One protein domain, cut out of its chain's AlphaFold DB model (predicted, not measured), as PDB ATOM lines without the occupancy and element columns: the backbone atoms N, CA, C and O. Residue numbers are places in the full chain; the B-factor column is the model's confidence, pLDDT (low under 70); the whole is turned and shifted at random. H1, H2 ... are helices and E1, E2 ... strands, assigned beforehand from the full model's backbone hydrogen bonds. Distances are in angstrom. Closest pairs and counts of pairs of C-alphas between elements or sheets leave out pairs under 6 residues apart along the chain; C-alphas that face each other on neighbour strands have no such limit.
ATOM      1  N   ARG A   6      17.550 -37.245 -30.612       76.62
ATOM      2  CA  ARG A   6      17.839 -37.979 -31.847       76.62
ATOM      3  C   ARG A   6      16.944 -37.504 -32.974       76.62
ATOM      4  O   ARG A   6      15.802 -37.110 -32.746       76.62
ATOM      5  N   VAL A   7      17.445 -37.631 -34.193       70.31
ATOM      6  CA  VAL A   7      16.607 -37.613 -35.388       70.31
ATOM      7  C   VAL A   7      16.621 -39.019 -35.971       70.31
ATOM      8  O   VAL A   7      17.681 -39.623 -36.122       70.31
ATOM      9  N   ALA A   8      15.443 -39.569 -36.241       72.12
ATOM     10  CA  ALA A   8      15.284 -40.851 -36.918       72.12
ATOM     11  C   ALA A   8      14.601 -40.641 -38.269       72.12
ATOM     12  O   ALA A   8      13.864 -39.672 -38.431       72.12
ATOM     13  N   PHE A   9      14.806 -41.560 -39.206       71.00
ATOM     14  CA  PHE A   9      14.026 -41.613 -40.439       71.00
ATOM     15  C   PHE A   9      12.870 -42.609 -40.293       71.00
ATOM     16  O   PHE A   9      12.935 -43.549 -39.495       71.00
ATOM     17  N   VAL A  10      11.814 -42.400 -41.069       70.12
ATOM     18  CA  VAL A  10      10.699 -43.335 -41.232       70.12
ATOM     19  C   VAL A  10      10.289 -43.345 -42.696       70.12
ATOM     20  O   VAL A  10      10.265 -42.289 -43.330       70.12
ATOM     21  N   PHE A  11       9.965 -44.526 -43.216       68.06
ATOM     22  CA  PHE A  11       9.376 -44.662 -44.544       68.06
ATOM     23  C   PHE A  11       7.910 -44.235 -44.506       68.06
ATOM     24  O   PHE A  11       7.178 -44.598 -43.582       68.06
ATOM     25  N   THR A  12       7.494 -43.478 -45.512       58.44
ATOM     26  CA  THR A  12       6.123 -42.977 -45.665       58.44
ATOM     27  C   THR A  12       5.617 -43.265 -47.074       58.44
ATOM     28  O   THR A  12       6.418 -43.466 -47.987       58.44
ATOM     29  N   GLU A  13       4.297 -43.267 -47.283       62.44
ATOM     30  CA  GLU A  13       3.766 -43.268 -48.653       62.44
ATOM     31  C   GLU A  13       4.166 -41.966 -49.365       62.44
ATOM     32  O   GLU A  13       4.289 -40.902 -48.747       62.44
ATOM     33  N   ILE A  14       4.402 -42.065 -50.671       61.88
ATOM     34  CA  ILE A  14       4.822 -40.940 -51.508       61.88
ATOM     35  C   ILE A  14       3.699 -39.900 -51.541       61.88
ATOM     36  O   ILE A  14       2.563 -40.227 -51.881       61.88
ATOM     37  N   GLY A  15       4.019 -38.637 -51.249       62.69
ATOM     38  CA  GLY A  15       3.069 -37.532 -51.399       62.69
ATOM     39  C   GLY A  15       2.172 -37.280 -50.186       62.69
ATOM     40  O   GLY A  15       1.172 -36.576 -50.322       62.69
ATOM     41  N   ILE A  16       2.512 -37.810 -49.006       78.38
ATOM     42  CA  ILE A  16       1.817 -37.455 -47.762       78.38
ATOM     43  C   ILE A  16       2.222 -36.040 -47.328       78.38
ATOM     44  O   ILE A  16       3.406 -35.733 -47.159       78.38
ATOM     45  N   GLU A  17       1.217 -35.194 -47.100       85.44
ATOM     46  CA  GLU A  17       1.377 -33.901 -46.441       85.44
ATOM     47  C   GLU A  17       1.492 -34.101 -44.922       85.44
ATOM     48  O   GLU A  17       0.650 -34.740 -44.285       85.44
ATOM     49  N   MET A  18       2.561 -33.573 -44.334       88.12
ATOM     50  CA  MET A  18       2.872 -33.682 -42.911       88.12
ATOM     51  C   MET A  18       3.041 -32.300 -42.291       88.12
ATOM     52  O   MET A  18       3.362 -31.335 -42.976       88.12
ATOM     53  N   LEU A  19       2.871 -32.216 -40.972       92.81
ATOM     54  CA  LEU A  19       3.074 -30.994 -40.200       92.81
ATOM     55  C   LEU A  19       4.420 -31.046 -39.473       92.81
ATOM     56  O   LEU A  19       4.708 -32.011 -38.757       92.81
ATOM     57  N   CYS A  20       5.239 -30.008 -39.627       93.06
ATOM     58  CA  CYS A  20       6.475 -29.883 -38.865       93.06
ATOM     59  C   CYS A  20       6.169 -29.584 -37.397       93.06
ATOM     60  O   CYS A  20       5.526 -28.590 -37.079       93.06
ATOM     61  N   VAL A  21       6.713 -30.394 -36.489       94.31
ATOM     62  CA  VAL A  21       6.513 -30.242 -35.044       94.31
ATOM     63  C   VAL A  21       7.152 -28.976 -34.474       94.31
ATOM     64  O   VAL A  21       6.824 -28.589 -33.359       94.31
ATOM     65  N   LEU A  22       8.096 -28.363 -35.197       94.75
ATOM     66  CA  LEU A  22       8.822 -27.186 -34.723       94.75
ATOM     67  C   LEU A  22       8.292 -25.876 -35.287       94.75
ATOM     68  O   LEU A  22       8.297 -24.899 -34.556       94.75
ATOM     69  N   CYS A  23       7.909 -25.813 -36.563       92.94
ATOM     70  CA  CYS A  23       7.464 -24.561 -37.185       92.94
ATOM     71  C   CYS A  23       5.970 -24.520 -37.522       92.94
ATOM     72  O   CYS A  23       5.515 -23.481 -37.991       92.94
ATOM     73  N   ASP A  24       5.217 -25.600 -37.281       92.69
ATOM     74  CA  ASP A  24       3.804 -25.749 -37.667       92.69
ATOM     75  C   ASP A  24       3.538 -25.567 -39.182       92.69
ATOM     76  O   ASP A  24       2.392 -25.409 -39.597       92.69
ATOM     77  N   GLU A  25       4.568 -25.595 -40.034       93.25
ATOM     78  CA  GLU A  25       4.401 -25.528 -41.490       93.25
ATOM     79  C   GLU A  25       4.165 -26.923 -42.072       93.25
ATOM     80  O   GLU A  25       4.750 -27.916 -41.611       93.25
ATOM     81  N   THR A  26       3.301 -27.001 -43.088       92.31
ATOM     82  CA  THR A  26       3.089 -28.246 -43.822       92.31
ATOM     83  C   THR A  26       4.217 -28.482 -44.816       92.31
ATOM     84  O   THR A  26       4.782 -27.555 -45.396       92.31
ATOM     85  N   PHE A  27       4.581 -29.744 -44.998       89.38
ATOM     86  CA  PHE A  27       5.572 -30.154 -45.979       89.38
ATOM     87  C   PHE A  27       5.214 -31.523 -46.544       89.38
ATOM     88  O   PHE A  27       4.629 -32.364 -45.864       89.38
ATOM     89  N   VAL A  28       5.578 -31.743 -47.802       86.38
ATOM     90  CA  VAL A  28       5.379 -33.024 -48.479       86.38
ATOM     91  C   VAL A  28       6.678 -33.809 -48.424       86.38
ATOM     92  O   VAL A  28       7.755 -33.258 -48.658       86.38
ATOM     93  N   THR A  29       6.576 -35.100 -48.126       76.94
ATOM     94  CA  THR A  29       7.685 -36.042 -48.289       76.94
ATOM     95  C   THR A  29       7.444 -36.956 -49.486       76.94
ATOM     96  O   THR A  29       6.311 -37.319 -49.809       76.94
ATOM     97  N   THR A  30       8.526 -37.315 -50.165       66.81
ATOM     98  CA  THR A  30       8.507 -38.170 -51.351       66.81
ATOM     99  C   THR A  30       8.774 -39.644 -51.048       66.81
ATOM    100  O   THR A  30       8.539 -40.450 -51.934       66.81
ATOM    101  N   ASP A  31       9.213 -40.010 -49.837       67.44
ATOM    102  CA  ASP A  31       9.572 -41.394 -49.442       67.44
ATOM    103  C   ASP A  31      10.093 -41.517 -47.994       67.44
ATOM    104  O   ASP A  31       9.950 -42.567 -47.360       67.44
ATOM    105  N   MET A  32      10.718 -40.459 -47.470       70.38
ATOM    106  CA  MET A  32      11.360 -40.457 -46.154       70.38
ATOM    107  C   MET A  32      10.982 -39.237 -45.311       70.38
ATOM    108  O   MET A  32      11.116 -38.084 -45.727       70.38
ATOM    109  N   ALA A  33      10.555 -39.481 -44.073       81.88
ATOM    110  CA  ALA A  33      10.260 -38.446 -43.090       81.88
ATOM    111  C   ALA A  33      11.276 -38.471 -41.947       81.88
ATOM    112  O   ALA A  33      11.649 -39.536 -41.455       81.88
ATOM    113  N   TRP A  34      11.674 -37.292 -41.474       86.31
ATOM    114  CA  TRP A  34      12.550 -37.157 -40.316       86.31
ATOM    115  C   TRP A  34      11.721 -36.910 -39.060       86.31
ATOM    116  O   TRP A  34      10.868 -36.029 -39.043       86.31
ATOM    117  N   VAL A  35      11.968 -37.680 -38.002       89.69
ATOM    118  CA  VAL A  35      11.269 -37.586 -36.715       89.69
ATOM    119  C   VAL A  35      12.239 -37.131 -35.641       89.69
ATOM    120  O   VAL A  35      13.245 -37.796 -35.381       89.69
ATOM    121  N   LEU A  36      11.890 -36.038 -34.972       89.94
ATOM    122  CA  LEU A  36      12.536 -35.605 -33.745       89.94
ATOM    123  C   LEU A  36      12.133 -36.537 -32.601       89.94
ATOM    124  O   LEU A  36      10.944 -36.754 -32.358       89.94
ATOM    125  N   LYS A  37      13.118 -37.068 -31.881       88.38
ATOM    126  CA  LYS A  37      12.920 -37.920 -30.706       88.38
ATOM    127  C   LYS A  37      13.603 -37.327 -29.482       88.38
ATOM    128  O   LYS A  37      14.752 -36.889 -29.555       88.38
ATOM    129  N   ASP A  38      12.904 -37.376 -28.353       85.88
ATOM    130  CA  ASP A  38      13.456 -37.124 -27.026       85.88
ATOM    131  C   ASP A  38      13.683 -38.470 -26.318       85.88
ATOM    132  O   ASP A  38      12.750 -39.111 -25.827       85.88
ATOM    133  N   GLY A  39      14.921 -38.961 -26.361       82.75
ATOM    134  CA  GLY A  39      15.239 -40.351 -26.061       82.75
ATOM    135  C   GLY A  39      14.567 -41.284 -27.064       82.75
ATOM    136  O   GLY A  39      14.742 -41.157 -28.276       82.75
ATOM    137  N   ASN A  40      13.756 -42.212 -26.555       80.12
ATOM    138  CA  ASN A  40      12.965 -43.127 -27.381       80.12
ATOM    139  C   ASN A  40      11.552 -42.605 -27.684       80.12
ATOM    140  O   ASN A  40      10.781 -43.297 -28.346       80.12
ATOM    141  N   VAL A  41      11.200 -41.405 -27.212       85.00
ATOM    142  CA  VAL A  41       9.855 -40.847 -27.370       85.00
ATOM    143  C   VAL A  41       9.802 -39.975 -28.627       85.00
ATOM    144  O   VAL A  41      10.556 -39.002 -28.710       85.00
ATOM    145  N   PRO A  42       8.938 -40.282 -29.613       88.44
ATOM    146  CA  PRO A  42       8.748 -39.414 -30.767       88.44
ATOM    147  C   PRO A  42       8.086 -38.105 -30.332       88.44
ATOM    148  O   PRO A  42       7.034 -38.107 -29.696       88.44
ATOM    149  N   VAL A  43       8.715 -36.988 -30.689       90.94
ATOM    150  CA  VAL A  43       8.167 -35.641 -30.499       90.94
ATOM    151  C   VAL A  43       7.290 -35.281 -31.697       90.94
ATOM    152  O   VAL A  43       6.156 -34.854 -31.510       90.94
ATOM    153  N   GLY A  44       7.791 -35.497 -32.918       91.69
ATOM    154  CA  GLY A  44       7.049 -35.290 -34.165       91.69
ATOM    155  C   GLY A  44       7.957 -35.151 -35.388       91.69
ATOM    156  O   GLY A  44       9.175 -35.305 -35.279       91.69
ATOM    157  N   TYR A  45       7.367 -34.883 -36.553       92.25
ATOM    158  CA  TYR A  45       8.091 -34.788 -37.823       92.25
ATOM    159  C   TYR A  45       8.808 -33.443 -38.001       92.25
ATOM    160  O   TYR A  45       8.358 -32.420 -37.491       92.25
ATOM    161  N   LEU A  46       9.913 -33.433 -38.742       91.12
ATOM    162  CA  LEU A  46      10.692 -32.243 -39.082       91.12
ATOM    163  C   LEU A  46      10.605 -31.959 -40.579       91.12
ATOM    164  O   LEU A  46      10.855 -32.849 -41.392       91.12
ATOM    165  N   CYS A  47      10.323 -30.705 -40.934       90.81
ATOM    166  CA  CYS A  47      10.488 -30.236 -42.307       90.81
ATOM    167  C   CYS A  47      11.983 -30.121 -42.677       90.81
ATOM    168  O   CYS A  47      12.832 -30.002 -41.782       90.81
ATOM    169  N   PRO A  48      12.323 -30.089 -43.982       89.12
ATOM    170  CA  PRO A  48      13.708 -29.965 -44.440       89.12
ATOM    171  C   PRO A  48      14.446 -28.745 -43.871       89.12
ATOM    172  O   PRO A  48      15.611 -28.857 -43.506       89.12
ATOM    173  N   GLU A  49      13.774 -27.599 -43.732       90.00
ATOM    174  CA  GLU A  49      14.389 -26.375 -43.199       90.00
ATOM    175  C   GLU A  49      14.812 -26.533 -41.730       90.00
ATOM    176  O   GLU A  49      15.966 -26.284 -41.373       90.00
ATOM    177  N   CYS A  50      13.906 -27.021 -40.876       91.25
ATOM    178  CA  CYS A  50      14.211 -27.290 -39.470       91.25
ATOM    179  C   CYS A  50      15.261 -28.402 -39.311       91.25
ATOM    180  O   CYS A  50      16.038 -28.392 -38.353       91.25
ATOM    181  N   LEU A  51      15.315 -29.341 -40.258       88.19
ATOM    182  CA  LEU A  51      16.318 -30.398 -40.287       88.19
ATOM    183  C   LEU A  51      17.710 -29.902 -40.690       88.19
ATOM    184  O   LEU A  51      18.683 -30.463 -40.222       88.19
ATOM    185  N   VAL A  52      17.872 -28.889 -41.538       87.88
ATOM    186  CA  VAL A  52      19.228 -28.424 -41.916       87.88
ATOM    187  C   VAL A  52      19.733 -27.286 -41.035       87.88
ATOM    188  O   VAL A  52      20.933 -27.021 -40.997       87.88
ATOM    189  N   ASN A  53      18.838 -26.636 -40.286       89.62
ATOM    190  CA  ASN A  53      19.165 -25.475 -39.469       89.62
ATOM    191  C   ASN A  53      18.726 -25.661 -38.000       89.62
ATOM    192  O   ASN A  53      17.657 -25.188 -37.604       89.62
ATOM    193  N   PRO A  54      19.557 -26.310 -37.153       88.38
ATOM    194  CA  PRO A  54      19.265 -26.488 -35.729       88.38
ATOM    195  C   PRO A  54      19.014 -25.172 -34.987       88.38
ATOM    196  O   PRO A  54      18.186 -25.116 -34.085       88.38
ATOM    197  N   ARG A  55      19.702 -24.086 -35.360       90.38
ATOM    198  CA  ARG A  55      19.499 -22.784 -34.716       90.38
ATOM    199  C   ARG A  55      18.090 -22.257 -34.976       90.38
ATOM    200  O   ARG A  55      17.397 -21.898 -34.029       90.38
ATOM    201  N   HIS A  56      17.648 -22.288 -36.233       91.19
ATOM    202  CA  HIS A  56      16.272 -21.950 -36.594       91.19
ATOM    203  C   HIS A  56      15.272 -22.856 -35.867       91.19
ATOM    204  O   HIS A  56      14.351 -22.374 -35.216       91.19
ATOM    205  N   ALA A  57      15.491 -24.171 -35.887       92.81
ATOM    206  CA  ALA A  57      14.669 -25.143 -35.170       92.81
ATOM    207  C   ALA A  57      14.549 -24.836 -33.660       92.81
ATOM    208  O   ALA A  57      13.458 -24.922 -33.092       92.81
ATOM    209  N   ALA A  58      15.641 -24.428 -33.010       94.06
ATOM    210  CA  ALA A  58      15.637 -24.015 -31.608       94.06
ATOM    211  C   ALA A  58      14.838 -22.720 -31.386       94.06
ATOM    212  O   ALA A  58      14.063 -22.632 -30.433       94.06
ATOM    213  N   GLU A  59      14.974 -21.725 -32.265       95.38
ATOM    214  CA  GLU A  59      14.187 -20.483 -32.216       95.38
ATOM    215  C   GLU A  59      12.682 -20.759 -32.370       95.38
ATOM    216  O   GLU A  59      11.855 -20.192 -31.645       95.38
ATOM    217  N   ARG A  60      12.315 -21.696 -33.248       96.19
ATOM    218  CA  ARG A  60      10.928 -22.134 -33.422       96.19
ATOM    219  C   ARG A  60      10.386 -22.873 -32.190       96.19
ATOM    220  O   ARG A  60       9.309 -22.536 -31.699       96.19
ATOM    221  N   ALA A  61      11.175 -23.759 -31.580       95.44
ATOM    222  CA  ALA A  61      10.830 -24.397 -30.303       95.44
ATOM    223  C   ALA A  61      10.609 -23.377 -29.162       95.44
ATOM    224  O   ALA A  61       9.644 -23.493 -28.401       95.44
ATOM    225  N   ARG A  62      11.438 -22.325 -29.064       96.69
ATOM    226  CA  ARG A  62      11.211 -21.218 -28.106       96.69
ATOM    227  C   ARG A  62       9.929 -20.446 -28.417       96.69
ATOM    228  O   ARG A  62       9.209 -20.048 -27.501       96.69
ATOM    229  N   SER A  63       9.613 -20.268 -29.697       96.31
ATOM    230  CA  SER A  63       8.371 -19.621 -30.133       96.31
ATOM    231  C   SER A  63       7.133 -20.417 -29.695       96.31
ATOM    232  O   SER A  63       6.168 -19.819 -29.217       96.31
ATOM    233  N   HIS A  64       7.177 -21.755 -29.728       94.31
ATOM    234  CA  HIS A  64       6.126 -22.596 -29.140       94.31
ATOM    235  C   HIS A  64       5.958 -22.359 -27.637       94.31
ATOM    236  O   HIS A  64       4.834 -22.165 -27.164       94.31
ATOM    237  N   ALA A  65       7.060 -22.334 -26.881       96.12
ATOM    238  CA  ALA A  65       7.017 -22.059 -25.447       96.12
ATOM    239  C   ALA A  65       6.388 -20.686 -25.151       96.12
ATOM    240  O   ALA A  65       5.537 -20.566 -24.266       96.12
ATOM    241  N   ALA A  66       6.762 -19.658 -25.918       96.31
ATOM    242  CA  ALA A  66       6.198 -18.316 -25.806       96.31
ATOM    243  C   ALA A  66       4.693 -18.290 -26.120       96.31
ATOM    244  O   ALA A  66       3.916 -17.726 -25.347       96.31
ATOM    245  N   ARG A  67       4.263 -18.964 -27.195       95.56
ATOM    246  CA  ARG A  67       2.849 -19.056 -27.591       95.56
ATOM    247  C   ARG A  67       1.997 -19.732 -26.519       95.56
ATOM    248  O   ARG A  67       0.940 -19.214 -26.174       95.56
ATOM    249  N   ILE A  68       2.469 -20.839 -25.944       95.44
ATOM    250  CA  ILE A  68       1.772 -21.545 -24.856       95.44
ATOM    251  C   ILE A  68       1.582 -20.629 -23.646       95.44
ATOM    252  O   ILE A  68       0.493 -20.572 -23.077       95.44
ATOM    253  N   ARG A  69       2.624 -19.881 -23.265       95.19
ATOM    254  CA  ARG A  69       2.540 -18.921 -22.156       95.19
ATOM    255  C   ARG A  69       1.568 -17.784 -22.451       95.19
ATOM    256  O   ARG A  69       0.829 -17.409 -21.547       95.19
ATOM    257  N   SER A  70       1.559 -17.252 -23.678       94.94
ATOM    258  CA  SER A  70       0.611 -16.202 -24.085       94.94
ATOM    259  C   SER A  70      -0.824 -16.699 -23.963       94.94
ATOM    260  O   SER A  70      -1.612 -16.117 -23.226       94.94
ATOM    261  N   LEU A  71      -1.125 -17.848 -24.578       93.62
ATOM    262  CA  LEU A  71      -2.462 -18.440 -24.552       93.62
ATOM    263  C   LEU A  71      -2.935 -18.737 -23.125       93.62
ATOM    264  O   LEU A  71      -4.097 -18.520 -22.800       93.62
ATOM    265  N   ALA A  72      -2.040 -19.204 -22.253       93.94
ATOM    266  CA  ALA A  72      -2.383 -19.475 -20.861       93.94
ATOM    267  C   ALA A  72      -2.709 -18.203 -20.068       93.94
ATOM    268  O   ALA A  72      -3.629 -18.219 -19.254       93.94
ATOM    269  N   ARG A  73      -1.990 -17.102 -20.324       91.06
ATOM    270  CA  ARG A  73      -2.293 -15.789 -19.731       91.06
ATOM    271  C   ARG A  73      -3.616 -15.237 -20.254       91.06
ATOM    272  O   ARG A  73      -4.436 -14.797 -19.465       91.06
ATOM    273  N   GLU A  74      -3.866 -15.332 -21.556       92.19
ATOM    274  CA  GLU A  74      -5.140 -14.905 -22.150       92.19
ATOM    275  C   GLU A  74      -6.332 -15.714 -21.615       92.19
ATOM    276  O   GLU A  74      -7.426 -15.179 -21.427       92.19
ATOM    277  N   ALA A  75      -6.129 -17.008 -21.354       89.69
ATOM    278  CA  ALA A  75      -7.145 -17.871 -20.766       89.69
ATOM    279  C   ALA A  75      -7.380 -17.580 -19.276       89.69
ATOM    280  O   ALA A  75      -8.511 -17.720 -18.811       89.69
ATOM    281  N   GLN A  76      -6.350 -17.165 -18.530       89.56
ATOM    282  CA  GLN A  76      -6.446 -16.860 -17.098       89.56
ATOM    283  C   GLN A  76      -7.552 -15.842 -16.800       89.56
ATOM    284  O   GLN A  76      -8.338 -16.060 -15.881       89.56
ATOM    285  N   ASP A  77      -7.656 -14.784 -17.607       87.69
ATOM    286  CA  ASP A  77      -8.631 -13.703 -17.408       87.69
ATOM    287  C   ASP A  77     -10.077 -14.113 -17.736       87.69
ATOM    288  O   ASP A  77     -11.027 -13.396 -17.423       87.69
ATOM    289  N   ARG A  78     -10.263 -15.270 -18.384       91.69
ATOM    290  CA  ARG A  78     -11.562 -15.759 -18.875       91.69
ATOM    291  C   ARG A  78     -12.081 -16.970 -18.107       91.69
ATOM    292  O   ARG A  78     -13.181 -17.441 -18.392       91.69
ATOM    293  N   LEU A  79     -11.299 -17.498 -17.167       91.75
ATOM    294  CA  LEU A  79     -11.593 -18.741 -16.462       91.75
ATOM    295  C   LEU A  79     -11.856 -18.505 -14.969       91.75
ATOM    296  O   LEU A  79     -11.261 -17.615 -14.360       91.75
ATOM    297  N   PRO A  80     -12.691 -19.346 -14.330       94.19
ATOM    298  CA  PRO A  80     -12.797 -19.381 -12.878       94.19
ATOM    299  C   PRO A  80     -11.422 -19.602 -12.220       94.19
ATOM    300  O   PRO A  80     -10.629 -20.393 -12.746       94.19
ATOM    301  N   PRO A  81     -11.140 -19.012 -11.041       88.81
ATOM    302  CA  PRO A  81      -9.798 -19.007 -10.447       88.81
ATOM    303  C   PRO A  81      -9.120 -20.383 -10.329       88.81
ATOM    304  O   PRO A  81      -7.940 -20.526 -10.642       88.81
ATOM    305  N   ALA A  82      -9.864 -21.422  -9.934       88.88
ATOM    306  CA  ALA A  82      -9.329 -22.781  -9.817       88.88
ATOM    307  C   ALA A  82      -8.948 -23.396 -11.179       88.88
ATOM    308  O   ALA A  82      -7.945 -24.097 -11.291       88.88
ATOM    309  N   GLN A  83      -9.725 -23.116 -12.229       91.62
ATOM    310  CA  GLN A  83      -9.431 -23.590 -13.584       91.62
ATOM    311  C   GLN A  83      -8.261 -22.814 -14.192       91.62
ATOM    312  O   GLN A  83      -7.383 -23.417 -14.803       91.62
ATOM    313  N   ALA A  84      -8.212 -21.501 -13.961       91.25
ATOM    314  CA  ALA A  84      -7.113 -20.648 -14.388       91.25
ATOM    315  C   ALA A  84      -5.768 -21.132 -13.817       91.25
ATOM    316  O   ALA A  84      -4.801 -21.276 -14.564       91.25
ATOM    317  N   LEU A  85      -5.716 -21.471 -12.522       90.50
ATOM    318  CA  LEU A  85      -4.503 -22.004 -11.896       90.50
ATOM    319  C   LEU A  85      -4.043 -23.321 -12.544       90.50
ATOM    320  O   LEU A  85      -2.863 -23.460 -12.866       90.50
ATOM    321  N   ASN A  86      -4.966 -24.257 -12.785       91.12
ATOM    322  CA  ASN A  86      -4.649 -25.532 -13.437       91.12
ATOM    323  C   ASN A  86      -4.105 -25.325 -14.859       91.12
ATOM    324  O   ASN A  86      -3.103 -25.935 -15.237       91.12
ATOM    325  N   VAL A  87      -4.732 -24.439 -15.640       91.81
ATOM    326  CA  VAL A  87      -4.284 -24.104 -17.000       91.81
ATOM    327  C   VAL A  87      -2.884 -23.497 -16.980       91.81
ATOM    328  O   VAL A  87      -2.030 -23.920 -17.759       91.81
ATOM    329  N   LEU A  88      -2.608 -22.565 -16.064       92.56
ATOM    330  CA  LEU A  88      -1.285 -21.953 -15.925       92.56
ATOM    331  C   LEU A  88      -0.208 -22.979 -15.563       92.56
ATOM    332  O   LEU A  88       0.874 -22.955 -16.148       92.56
ATOM    333  N   GLN A  89      -0.494 -23.897 -14.638       93.19
ATOM    334  CA  GLN A  89       0.452 -24.945 -14.244       93.19
ATOM    335  C   GLN A  89       0.767 -25.895 -15.408       93.19
ATOM    336  O   GLN A  89       1.940 -26.159 -15.691       93.19
ATOM    337  N   LEU A  90      -0.261 -26.360 -16.123       93.88
ATOM    338  CA  LEU A  90      -0.099 -27.225 -17.295       93.88
ATOM    339  C   LEU A  90       0.675 -26.523 -18.416       93.88
ATOM    340  O   LEU A  90       1.622 -27.084 -18.974       93.88
ATOM    341  N   ALA A  91       0.313 -25.275 -18.712       95.06
ATOM    342  CA  ALA A  91       0.983 -24.469 -19.720       95.06
ATOM    343  C   ALA A  91       2.447 -24.208 -19.362       95.06
ATOM    344  O   ALA A  91       3.317 -24.326 -20.223       95.06
ATOM    345  N   GLN A  92       2.743 -23.916 -18.094       95.12
ATOM    346  CA  GLN A  92       4.112 -23.700 -17.643       95.12
ATOM    347  C   GLN A  92       4.952 -24.971 -17.788       95.12
ATOM    348  O   GLN A  92       6.073 -24.897 -18.293       95.12
ATOM    349  N   GLY A  93       4.416 -26.137 -17.414       94.06
ATOM    350  CA  GLY A  93       5.089 -27.421 -17.623       94.06
ATOM    351  C   GLY A  93       5.396 -27.676 -19.101       94.06
ATOM    352  O   GLY A  93       6.535 -27.983 -19.460       94.06
ATOM    353  N   ARG A  94       4.410 -27.460 -19.982       93.38
ATOM    354  CA  ARG A  94       4.577 -27.658 -21.428       93.38
ATOM    355  C   ARG A  94       5.549 -26.656 -22.054       93.38
ATOM    356  O   ARG A  94       6.385 -27.055 -22.860       93.38
ATOM    357  N   ALA A  95       5.482 -25.383 -21.677       95.94
ATOM    358  CA  ALA A  95       6.409 -24.362 -22.159       95.94
ATOM    359  C   ALA A  95       7.847 -24.629 -21.685       95.94
ATOM    360  O   ALA A  95       8.790 -24.469 -22.452       95.94
ATOM    361  N   SER A  96       8.018 -25.111 -20.450       95.81
ATOM    362  CA  SER A  96       9.335 -25.479 -19.910       95.81
ATOM    363  C   SER A  96       9.938 -26.679 -20.642       95.81
ATOM    364  O   SER A  96      11.143 -26.717 -20.884       95.81
ATOM    365  N   HIS A  97       9.104 -27.645 -21.044       92.62
ATOM    366  CA  HIS A  97       9.532 -28.742 -21.908       92.62
ATOM    367  C   HIS A  97      10.049 -28.227 -23.262       92.62
ATOM    368  O   HIS A  97      11.134 -28.622 -23.682       92.62
ATOM    369  N   TRP A  98       9.328 -27.300 -23.899       94.81
ATOM    370  CA  TRP A  98       9.747 -26.684 -25.163       94.81
ATOM    371  C   TRP A  98      11.040 -25.868 -25.052       94.81
ATOM    372  O   TRP A  98      11.908 -25.996 -25.912       94.81
ATOM    373  N   ASP A  99      11.224 -25.097 -23.979       95.88
ATOM    374  CA  ASP A  99      12.484 -24.377 -23.743       95.88
ATOM    375  C   ASP A  99      13.660 -25.339 -23.527       95.88
ATOM    376  O   ASP A  99      14.747 -25.140 -24.075       95.88
ATOM    377  N   SER A 100      13.448 -26.416 -22.766       93.44
ATOM    378  CA  SER A 100      14.458 -27.461 -22.568       93.44
ATOM    379  C   SER A 100      14.828 -28.144 -23.888       93.44
ATOM    380  O   SER A 100      16.009 -28.362 -24.172       93.44
ATOM    381  N   LEU A 101      13.832 -28.430 -24.730       92.25
ATOM    382  CA  LEU A 101      14.039 -28.975 -26.067       92.25
ATOM    383  C   LEU A 101      14.848 -28.007 -26.941       92.25
ATOM    384  O   LEU A 101      15.838 -28.423 -27.539       92.25
ATOM    385  N   ALA A 102      14.503 -26.719 -26.951       93.75
ATOM    386  CA  ALA A 102      15.225 -25.700 -27.708       93.75
ATOM    387  C   ALA A 102      16.708 -25.617 -27.317       93.75
ATOM    388  O   ALA A 102      17.579 -25.625 -28.185       93.75
ATOM    389  N   LEU A 103      17.009 -25.607 -26.012       92.06
ATOM    390  CA  LEU A 103      18.387 -25.599 -25.508       92.06
ATOM    391  C   LEU A 103      19.181 -26.829 -25.959       92.06
ATOM    392  O   LEU A 103      20.395 -26.759 -26.148       92.06
ATOM    393  N   ARG A 104      18.519 -27.978 -26.098       90.44
ATOM    394  CA  ARG A 104      19.155 -29.219 -26.552       90.44
ATOM    395  C   ARG A 104      19.402 -29.221 -28.052       90.44
ATOM    396  O   ARG A 104      20.475 -29.649 -28.462       90.44
ATOM    397  N   ILE A 105      18.448 -28.724 -28.835       90.06
ATOM    398  CA  ILE A 105      18.595 -28.551 -30.282       90.06
ATOM    399  C   ILE A 105      19.773 -27.615 -30.581       90.06
ATOM    400  O   ILE A 105      20.644 -27.948 -31.377       90.06
ATOM    401  N   GLU A 106      19.851 -26.478 -29.890       88.19
ATOM    402  CA  GLU A 106      20.920 -25.492 -30.073       88.19
ATOM    403  C   GLU A 106      22.311 -26.075 -29.767       88.19
ATOM    404  O   GLU A 106      23.269 -25.832 -30.499       88.19
ATOM    405  N   LYS A 107      22.412 -26.918 -28.731       85.44
ATOM    406  CA  LYS A 107      23.660 -27.597 -28.345       85.44
ATOM    407  C   LYS A 107      24.134 -28.661 -29.330       85.44
ATOM    408  O   LYS A 107      25.296 -29.048 -29.248       85.44
ATOM    409  N   LEU A 108      23.275 -29.159 -30.222       77.81
ATOM    410  CA  LEU A 108      23.698 -30.146 -31.214       77.81
ATOM    411  C   LEU A 108      24.657 -29.536 -32.245       77.81
ATOM    412  O   LEU A 108      25.537 -30.249 -32.718       77.81
ATOM    413  N   GLY A 109      24.536 -28.238 -32.564       65.88
ATOM    414  CA  GLY A 109      25.346 -27.539 -33.575       65.88
ATOM    415  C   GLY A 109      25.066 -27.989 -35.019       65.88
ATOM    416  O   GLY A 109      24.937 -27.161 -35.915       65.88
TER     417      GLY A 109
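AT A GLANCE: This is residues 6 to 109 of the 122 residues of an uncharacterized protein of Planctomycetes bacterium (UniProt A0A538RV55). A long helical hairpin, H2 and H3, has a small head of strands beside one of its ends, where H2 begins and H3 ends. The head holds a strongly twisted sheet of three strands, a separate two-stranded hairpin, E2 and E3, and the short helix H1, which leads from the sheet into H2. The printed part has 104 residues, with five named strands followed by three named helices, E1 E2 E3 E4 E5 H1 H2 H3; the larger sheet has the order E1 - E4 - E5, and both sheets are antiparallel. The class is mixed, helices and strands. The whole is elongated, spanning 49 by 30 by 23 A, and only just loose, close to compact, with a radius of gyration of the C-alphas of 15.8 A.

HOW THE PARTS SIT: In the larger sheet E4, residues 32 to 38, is the inner strand, between the edge strands E1, residues 6 to 11, and E5, residues 41 to 46. E1 and E4 are antiparallel at 147 degrees, with N 8 and O 35 within hydrogen-bond range at 3.0 A. E4 and E5 form a hairpin at 138 degrees, with N 36 and O 44 at 2.8 A. The hairpin of E2, residues 16 to 19, and E3, residues 26 to 29, has N 18 and O 27 at 2.8 A; the closest C-alphas of E2 and E5, those of Leu 19 and Tyr 45, are 6.7 A apart. H1, residues 48 to 52, only grazes the larger sheet. H2, residues 54 to 76, is not on that sheet; with its residues 56 to 57 alone it only just touches H1, only at the corner, with 3 pairs of C-alphas within 8 A, the closest being Cys 50 and Ala 57 at 4.8 A. H3, residues 81 to 108, touches H2, the closest C-alphas being those of Ala 65 and Ala 95 at 4.1 A. These two form a helical hairpin with a shallow tilt of 6 degrees, opposite ways. H3 only grazes the larger sheet with its residues 101 to 108. In H1, H2 and H3 every O i to N i+4 pair is within hydrogen-bond range.

IN THESE COORDINATES: E1 begins at C-alpha 6, (17.839, -37.979, -31.847). E4 is 19.5 A long, E1 16.7 A and E5 14.6 A. H2 is 33.2 A long from C-alpha 54, (19.265, -26.488, -35.729). H3 is 41.0 A long and ends at C-alpha 108, (23.698, -30.146, -31.214).

THE WHOLE: The two C-alphas farthest apart, those of Asp 31 and Pro 81, are 49.0 A apart. The printed part has no cut and no long link. The mean pLDDT of the printed part is 87.8; residues 11 to 15, 30 to 31 and 109 are under 70.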